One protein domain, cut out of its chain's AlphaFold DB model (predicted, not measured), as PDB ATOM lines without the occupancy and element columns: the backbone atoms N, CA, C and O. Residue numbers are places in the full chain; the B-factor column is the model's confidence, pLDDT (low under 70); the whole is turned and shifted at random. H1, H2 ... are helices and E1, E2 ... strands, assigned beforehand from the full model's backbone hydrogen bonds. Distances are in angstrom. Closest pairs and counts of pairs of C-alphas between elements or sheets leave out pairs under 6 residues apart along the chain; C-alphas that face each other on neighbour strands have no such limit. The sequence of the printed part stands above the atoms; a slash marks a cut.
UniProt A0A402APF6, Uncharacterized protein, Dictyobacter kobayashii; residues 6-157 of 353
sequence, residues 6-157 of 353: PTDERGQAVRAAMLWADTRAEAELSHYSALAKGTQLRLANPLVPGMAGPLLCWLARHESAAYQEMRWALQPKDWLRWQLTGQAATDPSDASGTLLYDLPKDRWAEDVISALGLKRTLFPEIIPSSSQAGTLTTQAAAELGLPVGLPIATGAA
ATOM      1  N   PRO A   6     168.286 158.712 186.951       98.25
ATOM      2  CA  PRO A   6     169.147 158.080 187.943       98.25
ATOM      3  C   PRO A   6     168.533 158.202 189.336       98.25
ATOM      4  O   PRO A   6     168.310 159.324 189.800       98.25
ATOM      5  N   THR A   7     168.284 157.083 190.019       98.44
ATOM      6  CA  THR A   7     167.717 157.111 191.374       98.44
ATOM      7  C   THR A   7     168.469 156.256 192.371       98.44
ATOM      8  O   THR A   7     169.091 155.254 192.011       98.44
ATOM      9  N   ASP A   8     168.341 156.619 193.642       97.81
ATOM     10  CA  ASP A   8     168.772 155.805 194.771       97.81
ATOM     11  C   ASP A   8     167.804 154.624 195.025       97.81
ATOM     12  O   ASP A   8     166.867 154.364 194.257       97.81
ATOM     13  N   GLU A   9     168.048 153.874 196.104       95.56
ATOM     14  CA  GLU A   9     167.210 152.749 196.547       95.56
ATOM     15  C   GLU A   9     165.756 153.147 196.827       95.56
ATOM     16  O   GLU A   9     164.842 152.347 196.619       95.56
ATOM     17  N   ARG A  10     165.547 154.389 197.263       95.44
ATOM     18  CA  ARG A  10     164.255 154.966 197.636       95.44
ATOM     19  C   ARG A  10     163.632 155.747 196.480       95.44
ATOM     20  O   ARG A  10     162.793 156.616 196.725       95.44
ATOM     21  N   GLY A  11     164.073 155.488 195.245       94.31
ATOM     22  CA  GLY A  11     163.557 156.114 194.029       94.31
ATOM     23  C   GLY A  11     163.707 157.637 193.982       94.31
ATOM     24  O   GLY A  11     163.093 158.282 193.127       94.31
ATOM     25  N   GLN A  12     164.513 158.221 194.872       96.94
ATOM     26  CA  GLN A  12     164.823 159.642 194.863       96.94
ATOM     27  C   GLN A  12     165.851 159.915 193.774       96.94
ATOM     28  O   GLN A  12     166.807 159.158 193.598       96.94
ATOM     29  N   ALA A  13     165.633 160.986 193.016       96.88
ATOM     30  CA  ALA A  13     166.529 161.356 191.935       96.88
ATOM     31  C   ALA A  13     167.904 161.745 192.500       96.88
ATOM     32  O   ALA A  13     168.012 162.689 193.279       96.88
ATOM     33  N   VAL A  14     168.954 161.043 192.070       97.69
ATOM     34  CA  VAL A  14     170.353 161.354 192.432       97.69
ATOM     35  C   VAL A  14     170.835 162.600 191.682       97.69
ATOM     36  O   VAL A  14     171.691 163.349 192.141       97.69
ATOM     37  N   ARG A  15     170.257 162.846 190.503       96.88
ATOM     38  CA  ARG A  15     170.473 164.039 189.681       96.88
ATOM     39  C   ARG A  15     169.291 164.271 188.747       96.88
ATOM     40  O   ARG A  15     168.414 163.420 188.609       96.88
ATOM     41  N   ALA A  16     169.306 165.397 188.038       97.56
ATOM     42  CA  ALA A  16     168.336 165.672 186.984       97.56
ATOM     43  C   ALA A  16     168.353 164.584 185.896       97.56
ATOM     44  O   ALA A  16     169.428 164.139 185.471       97.56
ATOM     45  N   ALA A  17     167.165 164.204 185.420       97.50
ATOM     46  CA  ALA A  17     166.998 163.242 184.338       97.50
ATOM     47  C   ALA A  17     167.771 163.666 183.077       97.50
ATOM     48  O   ALA A  17     167.851 164.851 182.743       97.50
ATOM     49  N   MET A  18     168.330 162.688 182.369       97.62
ATOM     50  CA  MET A  18     169.005 162.887 181.087       97.62
ATOM     51  C   MET A  18     168.048 162.439 179.985       97.62
ATOM     52  O   MET A  18     167.641 161.280 179.953       97.62
ATOM     53  N   LEU A  19     167.616 163.376 179.140       95.62
ATOM     54  CA  LEU A  19     166.525 163.158 178.188       95.62
ATOM     55  C   LEU A  19     167.035 162.751 176.802       95.62
ATOM     56  O   LEU A  19     168.198 162.936 176.469       95.62
ATOM     57  N   TRP A  20     166.124 162.254 175.967       91.19
ATOM     58  CA  TRP A  20     166.420 161.730 174.628       91.19
ATOM     59  C   TRP A  20     167.098 162.728 173.672       91.19
ATOM     60  O   TRP A  20     167.753 162.316 172.720       91.19
ATOM     61  N   ALA A  21     166.912 164.031 173.898       89.31
ATOM     62  CA  ALA A  21     167.514 165.094 173.095       89.31
ATOM     63  C   ALA A  21     168.945 165.449 173.542       89.31
ATOM     64  O   ALA A  21     169.592 166.286 172.919       89.31
ATOM     65  N   ASP A  22     169.431 164.851 174.632       92.62
ATOM     66  CA  ASP A  22     170.765 165.103 175.164       92.62
ATOM     67  C   ASP A  22     171.839 164.471 174.269       92.62
ATOM     68  O   ASP A  22     171.796 163.282 173.950       92.62
ATOM     69  N   THR A  23     172.814 165.276 173.855       94.00
ATOM     70  CA  THR A  23     173.902 164.862 172.960       94.00
ATOM     71  C   THR A  23     175.251 164.748 173.666       94.00
ATOM     72  O   THR A  23     176.255 164.451 173.021       94.00
ATOM     73  N   ARG A  24     175.315 164.936 174.995       95.50
ATOM     74  CA  ARG A  24     176.590 164.950 175.740       95.50
ATOM     75  C   ARG A  24     177.380 163.645 175.639       95.50
ATOM     76  O   ARG A  24     178.596 163.654 175.796       95.50
ATOM     77  N   ALA A  25     176.685 162.540 175.375       96.62
ATOM     78  CA  ALA A  25     177.256 161.204 175.267       96.62
ATOM     79  C   ALA A  25     177.716 160.834 173.840       96.62
ATOM     80  O   ALA A  25     177.961 159.661 173.573       96.62
ATOM     81  N   GLU A  26     177.861 161.797 172.918       94.88
ATOM     82  CA  GLU A  26     178.336 161.538 171.542       94.88
ATOM     83  C   GLU A  26     179.675 160.780 171.526       94.88
ATOM     84  O   GLU A  26     179.843 159.817 170.781       94.88
ATOM     85  N   ALA A  27     180.616 161.156 172.402       95.31
ATOM     86  CA  ALA A  27     181.914 160.488 172.503       95.31
ATOM     87  C   ALA A  27     181.802 159.014 172.950       95.31
ATOM     88  O   ALA A  27     182.630 158.181 172.568       95.31
ATOM     89  N   GLU A  28     180.753 158.671 173.703       96.19
ATOM     90  CA  GLU A  28     180.542 157.329 174.255       96.19
ATOM     91  C   GLU A  28     180.039 156.327 173.209       96.19
ATOM     92  O   GLU A  28     180.138 155.115 173.405       96.19
ATOM     93  N   LEU A  29     179.566 156.800 172.049       94.75
ATOM     94  CA  LEU A  29     179.172 155.931 170.932       94.75
ATOM     95  C   LEU A  29     180.355 155.129 170.365       94.75
ATOM     96  O   LEU A  29     180.167 154.077 169.745       94.75
ATOM     97  N   SER A  30     181.588 155.582 170.609       93.62
ATOM     98  CA  SER A  30     182.802 154.848 170.241       93.62
ATOM     99  C   SER A  30     182.913 153.496 170.964       93.62
ATOM    100  O   SER A  30     183.356 152.520 170.357       93.62
ATOM    101  N   HIS A  31     182.418 153.391 172.203       92.75
ATOM    102  CA  HIS A  31     182.387 152.131 172.954       92.75
ATOM    103  C   HIS A  31     181.467 151.099 172.296       92.75
ATOM    104  O   HIS A  31     181.807 149.921 172.211       92.75
ATOM    105  N   TYR A  32     180.337 151.550 171.751       93.88
ATOM    106  CA  TYR A  32     179.438 150.704 170.969       93.88
ATOM    107  C   TYR A  32     180.046 150.299 169.629       93.88
ATOM    108  O   TYR A  32     179.918 149.149 169.212       93.88
ATOM    109  N   SER A  33     180.747 151.227 168.978       89.88
ATOM    110  CA  SER A  33     181.415 150.984 167.696       89.88
ATOM    111  C   SER A  33     182.512 149.916 167.801       89.88
ATOM    112  O   SER A  33     182.779 149.218 166.825       89.88
ATOM    113  N   ALA A  34     183.111 149.754 168.985       91.88
ATOM    114  CA  ALA A  34     184.097 148.715 169.277       91.88
ATOM    115  C   ALA A  34     183.485 147.314 169.497       91.88
ATOM    116  O   ALA A  34     184.212 146.319 169.485       91.88
ATOM    117  N   LEU A  35     182.165 147.205 169.691       94.19
ATOM    118  CA  LEU A  35     181.490 145.914 169.825       94.19
ATOM    119  C   LEU A  35     181.490 145.162 168.491       94.19
ATOM    120  O   LEU A  35     181.412 145.759 167.418       94.19
ATOM    121  N   ALA A  36     181.484 143.829 168.551       94.19
ATOM    122  CA  ALA A  36     181.349 143.004 167.356       94.19
ATOM    123  C   ALA A  36     180.074 143.367 166.571       94.19
ATOM    124  O   ALA A  36     179.013 143.596 167.153       94.19
ATOM    125  N   LYS A  37     180.140 143.351 165.234       90.44
ATOM    126  CA  LYS A  37     179.008 143.735 164.370       90.44
ATOM    127  C   LYS A  37     177.720 142.959 164.680       90.44
ATOM    128  O   LYS A  37     176.643 143.543 164.695       90.44
ATOM    129  N   GLY A  38     177.827 141.660 164.977       92.06
ATOM    130  CA  GLY A  38     176.677 140.843 165.390       92.06
ATOM    131  C   GLY A  38     176.036 141.320 166.699       92.06
ATOM    132  O   GLY A  38     174.815 141.306 166.828       92.06
ATOM    133  N   THR A  39     176.848 141.816 167.636       92.94
ATOM    134  CA  THR A  39     176.392 142.417 168.894       92.94
ATOM    135  C   THR A  39     175.647 143.725 168.655       92.94
ATOM    136  O   THR A  39     174.599 143.936 169.250       92.94
ATOM    137  N   GLN A  40     176.134 144.580 167.756       92.25
ATOM    138  CA  GLN A  40     175.431 145.818 167.402       92.25
ATOM    139  C   GLN A  40     174.087 145.522 166.716       92.25
ATOM    140  O   GLN A  40     173.069 146.115 167.057       92.25
ATOM    141  N   LEU A  41     174.055 144.541 165.807       93.69
ATOM    142  CA  LEU A  41     172.839 144.165 165.076       93.69
ATOM    143  C   LEU A  41     171.715 143.638 165.979       93.69
ATOM    144  O   LEU A  41     170.556 143.946 165.722       93.69
ATOM    145  N   ARG A  42     172.024 142.890 167.047       95.25
ATOM    146  CA  ARG A  42     170.993 142.404 167.990       95.25
ATOM    147  C   ARG A  42     170.432 143.489 168.919       95.25
ATOM    148  O   ARG A  42     169.348 143.297 169.459       95.25
ATOM    149  N   LEU A  43     171.129 144.621 169.080       95.88
ATOM    150  CA  LEU A  43     170.556 145.822 169.705       95.88
ATOM    151  C   LEU A  43     169.573 146.535 168.762       95.88
ATOM    152  O   LEU A  43     168.803 147.371 169.219       95.88
ATOM    153  N   ALA A  44     169.616 146.206 167.463       94.56
ATOM    154  CA  ALA A  44     168.658 146.548 166.409       94.56
ATOM    155  C   ALA A  44     168.311 148.041 166.259       94.56
ATOM    156  O   ALA A  44     167.255 148.394 165.737       94.56
ATOM    157  N   ASN A  45     169.202 148.920 166.719       94.56
ATOM    158  CA  ASN A  45     168.987 150.358 166.748       94.56
ATOM    159  C   ASN A  45     170.244 151.112 166.299       94.56
ATOM    160  O   ASN A  45     171.353 150.683 166.638       94.56
ATOM    161  N   PRO A  46     170.101 152.242 165.580       92.50
ATOM    162  CA  PRO A  46     171.207 153.169 165.380       92.50
ATOM    163  C   PRO A  46     171.780 153.637 166.716       92.50
ATOM    164  O   PRO A  46     171.067 153.790 167.712       92.50
ATOM    165  N   LEU A  47     173.076 153.928 166.705       92.44
ATOM    166  CA  LEU A  47     173.779 154.496 167.845       92.44
ATOM    167  C   LEU A  47     173.434 155.985 167.959       92.44
ATOM    168  O   LEU A  47     173.809 156.783 167.102       92.44
ATOM    169  N   VAL A  48     172.694 156.349 169.006       91.62
ATOM    170  CA  VAL A  48     172.218 157.716 169.252       91.62
ATOM    171  C   VAL A  48     172.621 158.119 170.672       91.62
ATOM    172  O   VAL A  48     172.338 157.363 171.603       91.62
ATOM    173  N   PRO A  49     173.250 159.293 170.881       93.25
ATOM    174  CA  PRO A  49     173.817 159.665 172.181       93.25
ATOM    175  C   PRO A  49     172.761 159.820 173.281       93.25
ATOM    176  O   PRO A  49     173.052 159.571 174.442       93.25
ATOM    177  N   GLY A  50     171.530 160.188 172.923       94.00
ATOM    178  CA  GLY A  50     170.437 160.402 173.872       94.00
ATOM    179  C   GLY A  50     169.748 159.129 174.373       94.00
ATOM    180  O   GLY A  50     168.749 159.224 175.084       94.00
ATOM    181  N   MET A  51     170.220 157.937 173.994       96.62
ATOM    182  CA  MET A  51     169.706 156.680 174.546       96.62
ATOM    183  C   MET A  51     170.337 156.368 175.907       96.62
ATOM    184  O   MET A  51     171.475 156.746 176.184       96.62
ATOM    185  N   ALA A  52     169.599 155.651 176.760       97.88
ATOM    186  CA  ALA A  52     169.982 155.406 178.150       97.88
ATOM    187  C   ALA A  52     171.389 154.805 178.297       97.88
ATOM    188  O   ALA A  52     172.145 155.242 179.156       97.88
ATOM    189  N   GLY A  53     171.766 153.842 177.454       98.12
ATOM    190  CA  GLY A  53     173.080 153.202 177.496       98.12
ATOM    191  C   GLY A  53     174.252 154.175 177.321       98.12
ATOM    192  O   GLY A  53     175.067 154.282 178.244       98.12
ATOM    193  N   PRO A  54     174.337 154.937 176.212       98.00
ATOM    194  CA  PRO A  54     175.341 155.993 176.054       98.00
ATOM    195  C   PRO A  54     175.336 157.026 177.192       98.00
ATOM    196  O   PRO A  54     176.395 157.361 177.724       98.00
ATOM    197  N   LEU A  55     174.155 157.483 177.623       98.38
ATOM    198  CA  LEU A  55     174.006 158.439 178.728       98.38
ATOM    199  C   LEU A  55     174.558 157.891 180.057       98.38
ATOM    200  O   LEU A  55     175.205 158.624 180.805       98.38
ATOM    201  N   LEU A  56     174.363 156.600 180.335       98.31
ATOM    202  CA  LEU A  56     174.909 155.924 181.514       98.31
ATOM    203  C   LEU A  56     176.426 155.733 181.432       98.31
ATOM    204  O   LEU A  56     177.100 155.882 182.449       98.31
ATOM    205  N   CYS A  57     176.970 155.447 180.244       98.19
ATOM    206  CA  CYS A  57     178.421 155.396 180.031       98.19
ATOM    207  C   CYS A  57     179.054 156.755 180.348       98.19
ATOM    208  O   CYS A  57     180.034 156.835 181.091       98.19
ATOM    209  N   TRP A  58     178.433 157.830 179.852       98.31
ATOM    210  CA  TRP A  58     178.862 159.192 180.140       98.31
ATOM    211  C   TRP A  58     178.811 159.475 181.644       98.31
ATOM    212  O   TRP A  58     179.787 159.957 182.214       98.31
ATOM    213  N   LEU A  59     177.710 159.114 182.313       97.81
ATOM    214  CA  LEU A  59     177.540 159.333 183.750       97.81
ATOM    215  C   LEU A  59     178.601 158.591 184.576       97.81
ATOM    216  O   LEU A  59     179.222 159.190 185.452       97.81
ATOM    217  N   ALA A  60     178.865 157.320 184.262       97.56
ATOM    218  CA  ALA A  60     179.876 156.514 184.946       97.56
ATOM    219  C   ALA A  60     181.284 157.129 184.857       97.56
ATOM    220  O   ALA A  60     182.071 157.024 185.802       97.56
ATOM    221  N   ARG A  61     181.592 157.785 183.733       97.19
ATOM    222  CA  ARG A  61     182.903 158.371 183.439       97.19
ATOM    223  C   ARG A  61     183.058 159.808 183.942       97.19
ATOM    224  O   ARG A  61     184.127 160.162 184.432       97.19
ATOM    225  N   HIS A  62     182.022 160.629 183.805       97.94
ATOM    226  CA  HIS A  62     182.089 162.074 184.036       97.94
ATOM    227  C   HIS A  62     181.490 162.515 185.376       97.94
ATOM    228  O   HIS A  62     181.913 163.529 185.924       97.94
ATOM    229  N   GLU A  63     180.553 161.748 185.935       97.38
ATOM    230  CA  GLU A  63     179.879 162.037 187.207       97.38
ATOM    231  C   GLU A  63     179.857 160.777 188.088       97.38
ATOM    232  O   GLU A  63     178.817 160.310 188.556       97.38
ATOM    233  N   SER A  64     181.040 160.201 188.313       96.38
ATOM    234  CA  SER A  64     181.197 158.906 188.981       96.38
ATOM    235  C   SER A  64     180.559 158.847 190.370       96.38
ATOM    236  O   SER A  64     179.993 157.815 190.711       96.38
ATOM    237  N   ALA A  65     180.584 159.935 191.148       97.25
ATOM    238  CA  ALA A  65     179.916 160.005 192.451       97.25
ATOM    239  C   ALA A  65     178.404 159.741 192.333       97.25
ATOM    240  O   ALA A  65     177.895 158.829 192.980       97.25
ATOM    241  N   ALA A  66     177.722 160.443 191.419       97.00
ATOM    242  CA  ALA A  66     176.304 160.218 191.144       97.00
ATOM    243  C   ALA A  66     176.057 158.781 190.661       97.00
ATOM    244  O   ALA A  66     175.153 158.110 191.145       97.00
ATOM    245  N   TYR A  67     176.903 158.262 189.764       98.12
ATOM    246  CA  TYR A  67     176.790 156.878 189.294       98.12
ATOM    247  C   TYR A  67     176.943 155.832 190.415       98.12
ATOM    248  O   TYR A  67     176.301 154.782 190.372       98.12
ATOM    249  N   GLN A  68     177.784 156.085 191.425       96.88
ATOM    250  CA  GLN A  68     177.942 155.167 192.558       96.88
ATOM    251  C   GLN A  68     176.740 155.176 193.509       96.88
ATOM    252  O   GLN A  68     176.452 154.133 194.095       96.88
ATOM    253  N   GLU A  69     176.043 156.305 193.649       97.25
ATOM    254  CA  GLU A  69     174.844 156.435 194.491       97.25
ATOM    255  C   GLU A  69     173.594 155.796 193.868       97.25
ATOM    256  O   GLU A  69     172.617 155.510 194.563       97.25
ATOM    257  N   MET A  70     173.615 155.532 192.561       98.00
ATOM    258  CA  MET A  70     172.480 154.937 191.868       98.00
ATOM    259  C   MET A  70     172.199 153.507 192.326       98.00
ATOM    260  O   MET A  70     173.058 152.620 192.275       98.00
ATOM    261  N   ARG A  71     170.925 153.254 192.621       98.06
ATOM    262  CA  ARG A  71     170.355 151.909 192.643       98.06
ATOM    263  C   ARG A  71     169.657 151.565 191.335       98.06
ATOM    264  O   ARG A  71     169.775 150.423 190.900       98.06
ATOM    265  N   TRP A  72     168.950 152.519 190.731       98.31
ATOM    266  CA  TRP A  72     168.180 152.282 189.515       98.31
ATOM    267  C   TRP A  72     168.503 153.294 188.417       98.31
ATOM    268  O   TRP A  72     168.681 154.489 188.658       98.31
ATOM    269  N   ALA A  73     168.541 152.790 187.187       98.25
ATOM    270  CA  ALA A  73     168.499 153.565 185.960       98.25
ATOM    271  C   ALA A  73     167.129 153.330 185.310       98.25
ATOM    272  O   ALA A  73     166.952 152.365 184.567       98.25
ATOM    273  N   LEU A  74     166.148 154.172 185.644       98.19
ATOM    274  CA  LEU A  74     164.766 154.020 185.183       98.19
ATOM    275  C   LEU A  74     164.477 154.963 184.019       98.19
ATOM    276  O   LEU A  74     164.873 156.126 184.053       98.19
ATOM    277  N   GLN A  75     163.729 154.518 183.017       97.62
ATOM    278  CA  GLN A  75     163.135 155.438 182.052       97.62
ATOM    279  C   GLN A  75     162.068 156.310 182.749       97.62
ATOM    280  O   GLN A  75     161.506 155.899 183.767       97.62
ATOM    281  N   PRO A  76     161.734 157.511 182.230       97.38
ATOM    282  CA  PRO A  76     160.802 158.429 182.895       97.38
ATOM    283  C   PRO A  76     159.449 157.813 183.280       97.38
ATOM    284  O   PRO A  76     158.944 158.075 184.370       97.38
ATOM    285  N   LYS A  77     158.887 156.953 182.420       97.69
ATOM    286  CA  LYS A  77     157.658 156.193 182.702       97.69
ATOM    287  C   LYS A  77     157.840 155.274 183.912       97.69
ATOM    288  O   LYS A  77     156.991 155.241 184.797       97.69
ATOM    289  N   ASP A  78     158.944 154.532 183.946       98.06
ATOM    290  CA  ASP A  78     159.241 153.580 185.016       98.06
ATOM    291  C   ASP A  78     159.501 154.285 186.347       98.06
ATOM    292  O   ASP A  78     159.050 153.808 187.386       98.06
ATOM    293  N   TRP A  79     160.161 155.444 186.319       98.12
ATOM    294  CA  TRP A  79     160.337 156.282 187.501       98.12
ATOM    295  C   TRP A  79     159.009 156.838 188.019       98.12
ATOM    296  O   TRP A  79     158.748 156.759 189.218       98.12
ATOM    297  N   LEU A  80     158.138 157.336 187.136       96.88
ATOM    298  CA  LEU A  80     156.805 157.794 187.535       96.88
ATOM    299  C   LEU A  80     156.015 156.653 188.185       96.88
ATOM    300  O   LEU A  80     155.458 156.823 189.265       96.88
ATOM    301  N   ARG A  81     156.030 155.458 187.584       97.69
ATOM    302  CA  ARG A  81     155.395 154.276 188.181       97.69
ATOM    303  C   ARG A  81     156.021 153.903 189.525       97.69
ATOM    304  O   ARG A  81     155.293 153.508 190.434       97.69
ATOM    305  N   TRP A  82     157.338 154.047 189.676       97.75
ATOM    306  CA  TRP A  82     158.008 153.841 190.956       97.75
ATOM    307  C   TRP A  82     157.459 154.796 192.024       97.75
ATOM    308  O   TRP A  82     157.110 154.331 193.102       97.75
ATOM    309  N   GLN A  83     157.273 156.089 191.725       97.25
ATOM    310  CA  GLN A  83     156.676 157.042 192.681       97.25
ATOM    311  C   GLN A  83     155.254 156.633 193.096       97.25
ATOM    312  O   GLN A  83     154.851 156.813 194.242       97.25
ATOM    313  N   LEU A  84     154.501 156.027 192.176       97.81
ATOM    314  CA  LEU A  84     153.132 155.583 192.429       97.81
ATOM    315  C   LEU A  84     153.045 154.283 193.242       97.81
ATOM    316  O   LEU A  84     152.083 154.101 193.989       97.81
ATOM    317  N   THR A  85     154.013 153.374 193.088       97.75
ATOM    318  CA  THR A  85     153.893 151.967 193.530       97.75
ATOM    319  C   THR A  85     155.010 151.478 194.455       97.75
ATOM    320  O   THR A  85     154.862 150.439 195.097       97.75
ATOM    321  N   GLY A  86     156.143 152.180 194.504       96.44
ATOM    322  CA  GLY A  86     157.377 151.752 195.167       96.44
ATOM    323  C   GLY A  86     158.113 150.596 194.475       96.44
ATOM    324  O   GLY A  86     159.070 150.070 195.040       96.44
ATOM    325  N   GLN A  87     157.684 150.167 193.281       95.69
ATOM    326  CA  GLN A  87     158.226 148.988 192.597       95.69
ATOM    327  C   GLN A  87     158.959 149.354 191.301       95.69
ATOM    328  O   GLN A  87     158.428 150.018 190.407       95.69
ATOM    329  N   ALA A  88     160.204 148.885 191.186       97.06
ATOM    330  CA  ALA A  88     161.022 149.053 189.993       97.06
ATOM    331  C   ALA A  88     160.758 147.911 189.001       97.06
ATOM    332  O   ALA A  88     160.900 146.738 189.333       97.06
ATOM    333  N   ALA A  89     160.408 148.273 187.774       97.88
ATOM    334  CA  ALA A  89     160.213 147.377 186.640       97.88
ATOM    335  C   ALA A  89     160.453 148.181 185.353       97.88
ATOM    336  O   ALA A  89     160.457 149.413 185.380       97.88
ATOM    337  N   THR A  90     160.627 147.515 184.226       98.31
ATOM    338  CA  THR A  90     160.483 148.132 182.906       98.31
ATOM    339  C   THR A  90     159.701 147.191 182.005       98.31
ATOM    340  O   THR A  90     159.403 146.059 182.389       98.31
ATOM    341  N   ASP A  91     159.364 147.658 180.811       98.44
ATOM    342  CA  ASP A  91     158.692 146.848 179.807       98.44
ATOM    343  C   ASP A  91     159.545 146.700 178.537       98.44
ATOM    344  O   ASP A  91     160.407 147.546 178.272       98.44
ATOM    345  N   PRO A  92     159.316 145.647 177.728       98.31
ATOM    346  CA  PRO A  92     160.104 145.394 176.529       98.31
ATOM    347  C   PRO A  92     160.150 146.583 175.562       98.31
ATOM    348  O   PRO A  92     161.189 146.815 174.941       98.31
ATOM    349  N   SER A  93     159.067 147.359 175.433       97.88
ATOM    350  CA  SER A  93     159.008 148.454 174.458       97.88
ATOM    351  C   SER A  93     159.933 149.620 174.822       97.88
ATOM    352  O   SER A  93     160.641 150.125 173.948       97.88
ATOM    353  N   ASP A  94     160.014 150.006 176.100       96.81
ATOM    354  CA  ASP A  94     160.924 151.070 176.552       96.81
ATOM    355  C   ASP A  94     162.359 150.543 176.727       96.81
ATOM    356  O   ASP A  94     163.322 151.247 176.413       96.81
ATOM    357  N   ALA A  95     162.525 149.276 177.138       98.19
ATOM    358  CA  ALA A  95     163.828 148.607 177.192       98.19
ATOM    359  C   ALA A  95     164.486 148.522 175.804       98.19
ATOM    360  O   ALA A  95     165.695 148.743 175.678       98.19
ATOM    361  N   SER A  96     163.696 148.299 174.747       97.75
ATOM    362  CA  SER A  96     164.192 148.270 173.364       97.75
ATOM    363  C   SER A  96     164.871 149.586 172.945       97.75
ATOM    364  O   SER A  96     165.762 149.578 172.100       97.75
ATOM    365  N   GLY A  97     164.501 150.717 173.556       96.31
ATOM    366  CA  GLY A  97     165.039 152.051 173.270       96.31
ATOM    367  C   GLY A  97     166.297 152.440 174.055       96.31
ATOM    368  O   GLY A  97     166.600 153.633 174.133       96.31
ATOM    369  N   THR A  98     166.996 151.486 174.679       97.81
ATOM    370  CA  THR A  98     168.107 151.766 175.614       97.81
ATOM    371  C   THR A  98     169.507 151.536 175.049       97.81
ATOM    372  O   THR A  98     170.467 152.002 175.657       97.81
ATOM    373  N   LEU A  99     169.646 150.801 173.936       97.69
ATOM    374  CA  LEU A  99     170.914 150.184 173.491       97.69
ATOM    375  C   LEU A  99     171.551 149.248 174.535       97.69
ATOM    376  O   LEU A  99     172.762 149.042 174.539       97.69
ATOM    377  N   LEU A 100     170.744 148.668 175.424       98.31
ATOM    378  CA  LEU A 100     171.177 147.681 176.420       98.31
ATOM    379  C   LEU A 100     170.309 146.415 176.391       98.31
ATOM    380  O   LEU A 100     170.420 145.570 177.274       98.31
ATOM    381  N   TYR A 101     169.455 146.273 175.379       98.38
ATOM    382  CA  TYR A 101     168.465 145.210 175.247       98.38
ATOM    383  C   TYR A 101     168.751 144.336 174.020       98.38
ATOM    384  O   TYR A 101     169.000 144.847 172.932       98.38
ATOM    385  N   ASP A 102     168.739 143.017 174.206       97.44
ATOM    386  CA  ASP A 102     168.875 142.021 173.146       97.44
ATOM    387  C   ASP A 102     167.486 141.759 172.554       97.44
ATOM    388  O   ASP A 102     166.701 141.012 173.144       97.44
ATOM    389  N   LEU A 103     167.179 142.394 171.414       95.44
ATOM    390  CA  LEU A 103     165.861 142.290 170.777       95.44
ATOM    391  C   LEU A 103     165.488 140.830 170.456       95.44
ATOM    392  O   LEU A 103     164.390 140.421 170.830       95.44
ATOM    393  N   PRO A 104     166.352 140.024 169.799       93.44
ATOM    394  CA  PRO A 104     166.040 138.624 169.510       93.44
ATOM    395  C   PRO A 104     165.806 137.750 170.747       93.44
ATOM    396  O   PRO A 104     165.025 136.807 170.679       93.44
ATOM    397  N   LYS A 105     166.504 138.015 171.860       95.00
ATOM    398  CA  LYS A 105     166.360 137.225 173.100       95.00
ATOM    399  C   LYS A 105     165.344 137.797 174.092       95.00
ATOM    400  O   LYS A 105     165.208 137.228 175.174       95.00
ATOM    401  N   ASP A 106     164.693 138.905 173.748       94.94
ATOM    402  CA  ASP A 106     163.668 139.591 174.541       94.94
ATOM    403  C   ASP A 106     164.117 139.920 175.988       94.94
ATOM    404  O   ASP A 106     163.330 139.865 176.931       94.94
ATOM    405  N   ARG A 107     165.402 140.256 176.201       97.50
ATOM    406  CA  ARG A 107     165.978 140.482 177.547       97.50
ATOM    407  C   ARG A 107     167.136 141.479 177.559       97.50
ATOM    408  O   ARG A 107     167.706 141.792 176.520       97.50
ATOM    409  N   TRP A 108     167.556 141.926 178.744       98.56
ATOM    410  CA  TRP A 108     168.773 142.736 178.887       98.56
ATOM    411  C   TRP A 108     170.002 142.049 178.265       98.56
ATOM    412  O   TRP A 108     170.266 140.865 178.491       98.56
ATOM    413  N   ALA A 109     170.779 142.807 177.495       98.25
ATOM    414  CA  ALA A 109     172.015 142.368 176.858       98.25
ATOM    415  C   ALA A 109     173.177 142.425 177.864       98.25
ATOM    416  O   ALA A 109     173.998 143.338 177.832       98.25
ATOM    417  N   GLU A 110     173.236 141.463 178.786       97.81
ATOM    418  CA  GLU A 110     174.195 141.470 179.906       97.81
ATOM    419  C   GLU A 110     175.665 141.539 179.471       97.81
ATOM    420  O   GLU A 110     176.472 142.209 180.110       97.81
ATOM    421  N   ASP A 111     176.005 140.911 178.349       97.44
ATOM    422  CA  ASP A 111     177.332 140.975 177.741       97.44
ATOM    423  C   ASP A 111     177.662 142.374 177.189       97.44
ATOM    424  O   ASP A 111     178.797 142.820 177.324       97.44
ATOM    425  N   VAL A 112     176.679 143.105 176.646       98.19
ATOM    426  CA  VAL A 112     176.845 144.520 176.246       98.19
ATOM    427  C   VAL A 112     176.965 145.411 177.472       98.19
ATOM    428  O   VAL A 112     177.892 146.209 177.547       98.19
ATOM    429  N   ILE A 113     176.079 145.239 178.454       98.44
ATOM    430  CA  ILE A 113     176.124 145.974 179.726       98.44
ATOM    431  C   ILE A 113     177.512 145.830 180.367       98.44
ATOM    432  O   ILE A 113     178.129 146.831 180.731       98.44
ATOM    433  N   SER A 114     178.036 144.603 180.437       97.56
ATOM    434  CA  SER A 114     179.369 144.330 180.974       97.56
ATOM    435  C   SER A 114     180.484 144.925 180.113       97.56
ATOM    436  O   SER A 114     181.429 145.484 180.667       97.56
ATOM    437  N   ALA A 115     180.404 144.819 178.782       97.31
ATOM    438  CA  ALA A 115     181.420 145.360 177.873       97.31
ATOM    439  C   ALA A 115     181.520 146.894 177.941       97.31
ATOM    440  O   ALA A 115     182.600 147.449 177.759       97.31
ATOM    441  N   LEU A 116     180.411 147.568 178.252       97.25
ATOM    442  CA  LEU A 116     180.347 149.014 178.467       97.25
ATOM    443  C   LEU A 116     180.763 149.437 179.889       97.25
ATOM    444  O   LEU A 116     180.750 150.623 180.205       97.25
ATOM    445  N   GLY A 117     181.108 148.490 180.770       96.50
ATOM    446  CA  GLY A 117     181.479 148.775 182.161       96.50
ATOM    447  C   GLY A 117     180.304 149.188 183.055       96.50
ATOM    448  O   GLY A 117     180.511 149.752 184.133       96.50
ATOM    449  N   LEU A 118     179.067 148.913 182.633       98.19
ATOM    450  CA  LEU A 118     177.865 149.248 183.388       98.19
ATOM    451  C   LEU A 118     177.490 148.129 184.370       98.19
ATOM    452  O   LEU A 118     177.681 146.940 184.113       98.19
ATOM    453  N   LYS A 119     176.916 148.497 185.519       97.50
ATOM    454  CA  LYS A 119     176.462 147.530 186.528       97.50
ATOM    455  C   LYS A 119     175.090 146.974 186.141       97.50
ATOM    456  O   LYS A 119     174.109 147.715 186.121       97.50
ATOM    457  N   ARG A 120     174.976 145.653 185.943       97.19
ATOM    458  CA  ARG A 120     173.689 144.975 185.668       97.19
ATOM    459  C   ARG A 120     172.616 145.267 186.726       97.19
ATOM    460  O   ARG A 120     171.435 145.315 186.393       97.19
ATOM    461  N   THR A 121     173.016 145.486 187.976       97.44
ATOM    462  CA  THR A 121     172.115 145.756 189.106       97.44
ATOM    463  C   THR A 121     171.360 147.081 189.009       97.44
ATOM    464  O   THR A 121     170.404 147.255 189.753       97.44
ATOM    465  N   LEU A 122     171.770 147.996 188.119       98.38
ATOM    466  CA  LEU A 122     171.066 149.263 187.889       98.38
ATOM    467  C   LEU A 122     169.752 149.081 187.126       98.38
ATOM    468  O   LEU A 122     168.884 149.949 187.181       98.38
ATOM    469  N   PHE A 123     169.609 147.980 186.388       98.31
ATOM    470  CA  PHE A 123     168.482 147.780 185.488       98.31
ATOM    471  C   PHE A 123     167.404 146.926 186.156       98.31
ATOM    472  O   PHE A 123     167.714 145.819 186.625       98.31
ATOM    473  N   PRO A 124     166.147 147.400 186.196       97.38
ATOM    474  CA  PRO A 124     165.053 146.652 186.795       97.38
ATOM    475  C   PRO A 124     164.706 145.402 185.975       97.38
ATOM    476  O   PRO A 124     165.217 145.188 184.873       97.38
ATOM    477  N   GLU A 125     163.839 144.551 186.517       97.56
ATOM    478  CA  GLU A 125     163.281 143.426 185.765       97.56
ATOM    479  C   GLU A 125     162.439 143.921 184.582       97.56
ATOM    480  O   GLU A 125     161.791 144.966 184.664       97.56
ATOM    481  N   ILE A 126     162.467 143.169 183.480       98.44
ATOM    482  CA  ILE A 126     161.621 143.415 182.313       98.44
ATOM    483  C   ILE A 126     160.402 142.514 182.437       98.44
ATOM    484  O   ILE A 126     160.542 141.293 182.446       98.44
ATOM    485  N   ILE A 127     159.222 143.114 182.503       98.25
ATOM    486  CA  ILE A 127     157.944 142.401 182.576       98.25
ATOM    487  C   ILE A 127     157.007 142.909 181.473       98.25
ATOM    488  O   ILE A 127     157.186 144.034 181.002       98.25
ATOM    489  N   PRO A 128     156.013 142.120 181.029       98.25
ATOM    490  CA  PRO A 128     155.132 142.529 179.938       98.25
ATOM    491  C   PRO A 128     154.465 143.890 180.187       98.25
ATOM    492  O   PRO A 128     154.098 144.227 181.316       98.25
ATOM    493  N   SER A 129     154.266 144.667 179.119       97.69
ATOM    494  CA  SER A 129     153.720 146.031 179.197       97.69
ATOM    495  C   SER A 129     152.327 146.085 179.844       97.69
ATOM    496  O   SER A 129     152.001 147.048 180.540       97.69
ATOM    497  N   SER A 130     151.519 145.038 179.647       96.50
ATOM    498  CA  SER A 130     150.167 144.886 180.202       96.50
ATOM    499  C   SER A 130     150.118 144.245 181.593       96.50
ATOM    500  O   SER A 130     149.048 144.204 182.202       96.50
ATOM    501  N   SER A 131     151.240 143.738 182.112       97.56
ATOM    502  CA  SER A 131     151.283 143.143 183.447       97.56
ATOM    503  C   SER A 131     151.065 144.192 184.531       97.56
ATOM    504  O   SER A 131     151.411 145.362 184.376       97.56
ATOM    505  N   GLN A 132     150.510 143.761 185.662       97.56
ATOM    506  CA  GLN A 132     150.467 144.584 186.862       97.56
ATOM    507  C   GLN A 132     151.881 144.721 187.441       97.56
ATOM    508  O   GLN A 132     152.543 143.723 187.716       97.56
ATOM    509  N   ALA A 133     152.307 145.957 187.676       96.94
ATOM    510  CA  ALA A 133     153.618 146.320 188.200       96.94
ATOM    511  C   ALA A 133     153.459 147.136 189.491       96.94
ATOM    512  O   ALA A 133     153.896 148.283 189.590       96.94
ATOM    513  N   GLY A 134     152.764 146.535 190.459       96.81
ATOM    514  CA  GLY A 134     152.431 147.135 191.746       96.81
ATOM    515  C   GLY A 134     151.013 147.702 191.825       96.81
ATOM    516  O   GLY A 134     150.143 147.444 190.988       96.81
ATOM    517  N   THR A 135     150.768 148.448 192.896       98.38
ATOM    518  CA  THR A 135     149.489 149.098 193.200       98.38
ATOM    519  C   THR A 135     149.742 150.494 193.748       98.38
ATOM    520  O   THR A 135     150.794 150.709 194.352       98.38
ATOM    521  N   LEU A 136     148.786 151.416 193.608       98.19
ATOM    522  CA  LEU A 136     148.899 152.746 194.208       98.19
ATOM    523  C   LEU A 136     149.166 152.658 195.712       98.19
ATOM    524  O   LEU A 136     148.406 152.028 196.457       98.19
ATOM    525  N   THR A 137     150.239 153.315 196.145       98.00
ATOM    526  CA  THR A 137     150.533 153.524 197.564       98.00
ATOM    527  C   THR A 137     149.481 154.430 198.200       98.00
ATOM    528  O   THR A 137     148.799 155.190 197.515       98.00
ATOM    529  N   THR A 138     149.370 154.394 199.529       98.06
ATOM    530  CA  THR A 138     148.466 155.287 200.268       98.06
ATOM    531  C   THR A 138     148.729 156.760 199.961       98.06
ATOM    532  O   THR A 138     147.786 157.523 199.776       98.06
ATOM    533  N   GLN A 139     150.005 157.153 199.876       96.81
ATOM    534  CA  GLN A 139     150.388 158.529 199.567       96.81
ATOM    535  C   GLN A 139     149.969 158.917 198.143       96.81
ATOM    536  O   GLN A 139     149.257 159.903 197.970       96.81
ATOM    537  N   ALA A 140     150.336 158.116 197.136       97.12
ATOM    538  CA  ALA A 140     150.001 158.409 195.741       97.12
ATOM    539  C   ALA A 140     148.483 158.426 195.493       97.12
ATOM    540  O   ALA A 140     147.975 159.272 194.762       97.12
ATOM    541  N   ALA A 141     147.744 157.516 196.129       97.94
ATOM    542  CA  ALA A 141     146.285 157.476 196.078       97.94
ATOM    543  C   ALA A 141     145.652 158.766 196.629       97.94
ATOM    544  O   ALA A 141     144.750 159.320 196.000       97.94
ATOM    545  N   ALA A 142     146.156 159.276 197.759       97.75
ATOM    546  CA  ALA A 142     145.689 160.529 198.348       97.75
ATOM    547  C   ALA A 142     145.993 161.746 197.457       97.75
ATOM    548  O   ALA A 142     145.133 162.608 197.300       97.75
ATOM    549  N   GLU A 143     147.180 161.801 196.845       97.06
ATOM    550  CA  GLU A 143     147.571 162.885 195.930       97.06
ATOM    551  C   GLU A 143     146.737 162.904 194.637       97.06
ATOM    552  O   GLU A 143     146.428 163.974 194.118       97.06
ATOM    553  N   LEU A 144     146.351 161.730 194.126       97.19
ATOM    554  CA  LEU A 144     145.586 161.591 192.882       97.19
ATOM    555  C   LEU A 144     144.063 161.573 193.079       97.19
ATOM    556  O   LEU A 144     143.334 161.604 192.089       97.19
ATOM    557  N   GLY A 145     143.571 161.476 194.318       97.75
ATOM    558  CA  GLY A 145     142.142 161.286 194.597       97.75
ATOM    559  C   GLY A 145     141.604 159.928 194.125       97.75
ATOM    560  O   GLY A 145     140.446 159.821 193.730       97.75
ATOM    561  N   LEU A 146     142.443 158.888 194.132       97.88
ATOM    562  CA  LEU A 146     142.115 157.543 193.646       97.88
ATOM    563  C   LEU A 146     142.121 156.503 194.781       97.88
ATOM    564  O   LEU A 146     142.695 156.751 195.841       97.88
ATOM    565  N   PRO A 147     141.517 155.313 194.590       98.19
ATOM    566  CA  PRO A 147     141.544 154.259 195.601       98.19
ATOM    567  C   PRO A 147     142.957 153.733 195.896       98.19
ATOM    568  O   PRO A 147     143.733 153.427 194.986       98.19
ATOM    569  N   VAL A 148     143.266 153.548 197.183       98.19
ATOM    570  CA  VAL A 148     144.476 152.834 197.628       98.19
ATOM    571  C   VAL A 148     144.450 151.405 197.091       98.19
ATOM    572  O   VAL A 148     143.405 150.754 197.098       98.19
ATOM    573  N   GLY A 149     145.598 150.897 196.643       97.62
ATOM    574  CA  GLY A 149     145.689 149.531 196.130       97.62
ATOM    575  C   GLY A 149     145.229 149.370 194.676       97.62
ATOM    576  O   GLY A 149     145.250 148.248 194.172       97.62
ATOM    577  N   LEU A 150     144.857 150.456 193.981       98.19
ATOM    578  CA  LEU A 150     144.511 150.399 192.559       98.19
ATOM    579  C   LEU A 150     145.689 149.813 191.748       98.19
ATOM    580  O   LEU A 150     146.802 150.340 191.853       98.19
ATOM    581  N   PRO A 151     145.486 148.739 190.961       98.00
ATOM    582  CA  PRO A 151     146.539 148.144 190.143       98.00
ATOM    583  C   PRO A 151     147.087 149.124 189.108       98.00
ATOM    584  O   PRO A 151     146.322 149.811 188.434       98.00
ATOM    585  N   ILE A 152     148.410 149.142 188.943       98.12
ATOM    586  CA  ILE A 152     149.083 149.944 187.919       98.12
ATOM    587  C   ILE A 152     149.780 149.005 186.940       98.12
ATOM    588  O   ILE A 152     150.544 148.132 187.350       98.12
ATOM    589  N   ALA A 153     149.512 149.169 185.645       97.69
ATOM    590  CA  ALA A 153     150.201 148.411 184.606       97.69
ATOM    591  C   ALA A 153     151.677 148.835 184.499       97.69
ATOM    592  O   ALA A 153     152.023 149.985 184.784       97.69
ATOM    593  N   THR A 154     152.552 147.946 184.022       98.06
ATOM    594  CA  THR A 154     153.951 148.282 183.699       98.06
ATOM    595  C   THR A 154     154.020 149.481 182.751       98.06
ATOM    596  O   THR A 154     154.897 150.344 182.885       98.06
ATOM    597  N   GLY A 155     153.067 149.553 181.821       97.19
ATOM    598  CA  GLY A 155     152.984 150.580 180.795       97.19
ATOM    599  C   GLY A 155     153.912 150.280 179.624       97.19
ATOM    600  O   GLY A 155     154.614 149.272 179.616       97.19
ATOM    601  N   ALA A 156     153.908 151.172 178.641       97.56
ATOM    602  CA  ALA A 156     154.700 151.049 177.427       97.56
ATOM    603  C   ALA A 156     155.332 152.389 177.042       97.56
ATOM    604  O   ALA A 156     154.884 153.458 177.463       97.56
ATOM    605  N   ALA A 157     156.354 152.311 176.200       96.81
ATOM    606  CA  ALA A 157     156.886 153.416 175.427       96.81
ATOM    607  C   ALA A 157     155.784 154.207 174.698       96.81
ATOM    608  O   ALA A 157     154.814 153.626 174.221       96.81
TER     609      ALA A 157
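Overview. This is residues 6 to 157 of the 353 residues of an uncharacterized protein of Dictyobacter kobayashii (UniProt A0A402APF6). Short helices set at steep angles and long loops make two unequal parts: H1, H2, H3, H4, H6 and H7 with the loops between them form the larger one, and H5, H8 and the small pair of strands E2 and E3 form the narrower one at the far end of the longest axis. In the narrower part H5 packs on the strand pair with residues 78 to 85, and H8 packs on H5 near Leu 84; the short strand E1 lies near the middle of the whole. The printed part has 152 residues, with eight named helices and three named strands in the order H1 H2 H3 H4 E1 H5 H6 H7 E2 H8 E3, and E2 and E3 are antiparallel. The class is mostly helix, although under half of the residues are in named elements. The whole is compact, with a radius of gyration of the C-alphas of 15.9 A and spans of 50 by 34 by 25 A.

Arrangement. Residues 6 to 25 hold no named element and lead into H1, residues 26 to 33. H2, residues 37 to 43, is close to H1 but not clearly touching, the closest C-alphas being those of Tyr 32 and Gln 40 at 7.3 A. H3, residues 52 to 62, is the hub, touching three helices. It touches H1 at a steep tilt of 66 degrees, opposite ways, with the C-alphas of Glu 28 and Pro 54 closest at 5.7 A. H4, residues 64 to 69, and H3 touch only at the corner by their link, with the C-alphas of Ala 60 and Tyr 67 closest at 5.3 A. E1, residues 72 to 74, pairs with no named strand and meets H5, residues 76 to 85, only through their link. H6, residues 92 to 98, and H3 only just touch, with 3 pairs of C-alphas within 8 A; the closest are those of Ala 52 and Thr 98, 4.8 A apart. H7, residues 110 to 115, touches no helix; it is close to H2 but not clearly touching, with the C-alphas of Thr 39 and Val 112 closest at 7.7 A. E2, residues 132 to 135, and E3, residues 151 to 153, are antiparallel neighbours at 143 degrees, with N 133 and O 152 2.8 A apart and N 152 and O 134 3.2 A apart. The closest C-alphas of H5 and E2 are those of Thr 85 and Thr 135, 5.3 A apart. H8, residues 138 to 144, touches H5 at a steep tilt of 57 degrees, opposite ways, with the C-alphas of Leu 84 and Ala 140 closest at 5.4 A. In H3, H4, H5, H7 and H8 every O i to N i+4 pair is within hydrogen-bond range; in H2 it is 2 of 3, in H1 1 of 4 beside 5 of 5 O i to N i+3 pairs, and in H6 1 of 3 beside 2 of 4.

Along the chain. H1 begins at C-alpha 26, (178.336, 161.538, 171.542), and measures 11.6 A from first to last C-alpha. H3 is the longest helix by residues, 15.0 A from C-alpha 52 at (169.982, 155.406, 178.150) to C-alpha 62. H5 measures 14.2 A, H6 10.3 A, H2 10.2 A and H8 10.1 A. E2 measures 7.8 A, and E3 ends at C-alpha 153, (150.201, 148.411, 184.606).

Size, cuts and confidence. The C-alphas farthest apart are those of Ala 36 and Gly 145, at 51.1 A. The printed part has no cut. The links from H6 to H7 and from H7 to E2 are long, with 11 and 16 residues; residues 101 to 102 in the first form a short antiparallel pairing with residues 107 to 108. The mean pLDDT of the printed part is 96.7, and no printed residue is under 70.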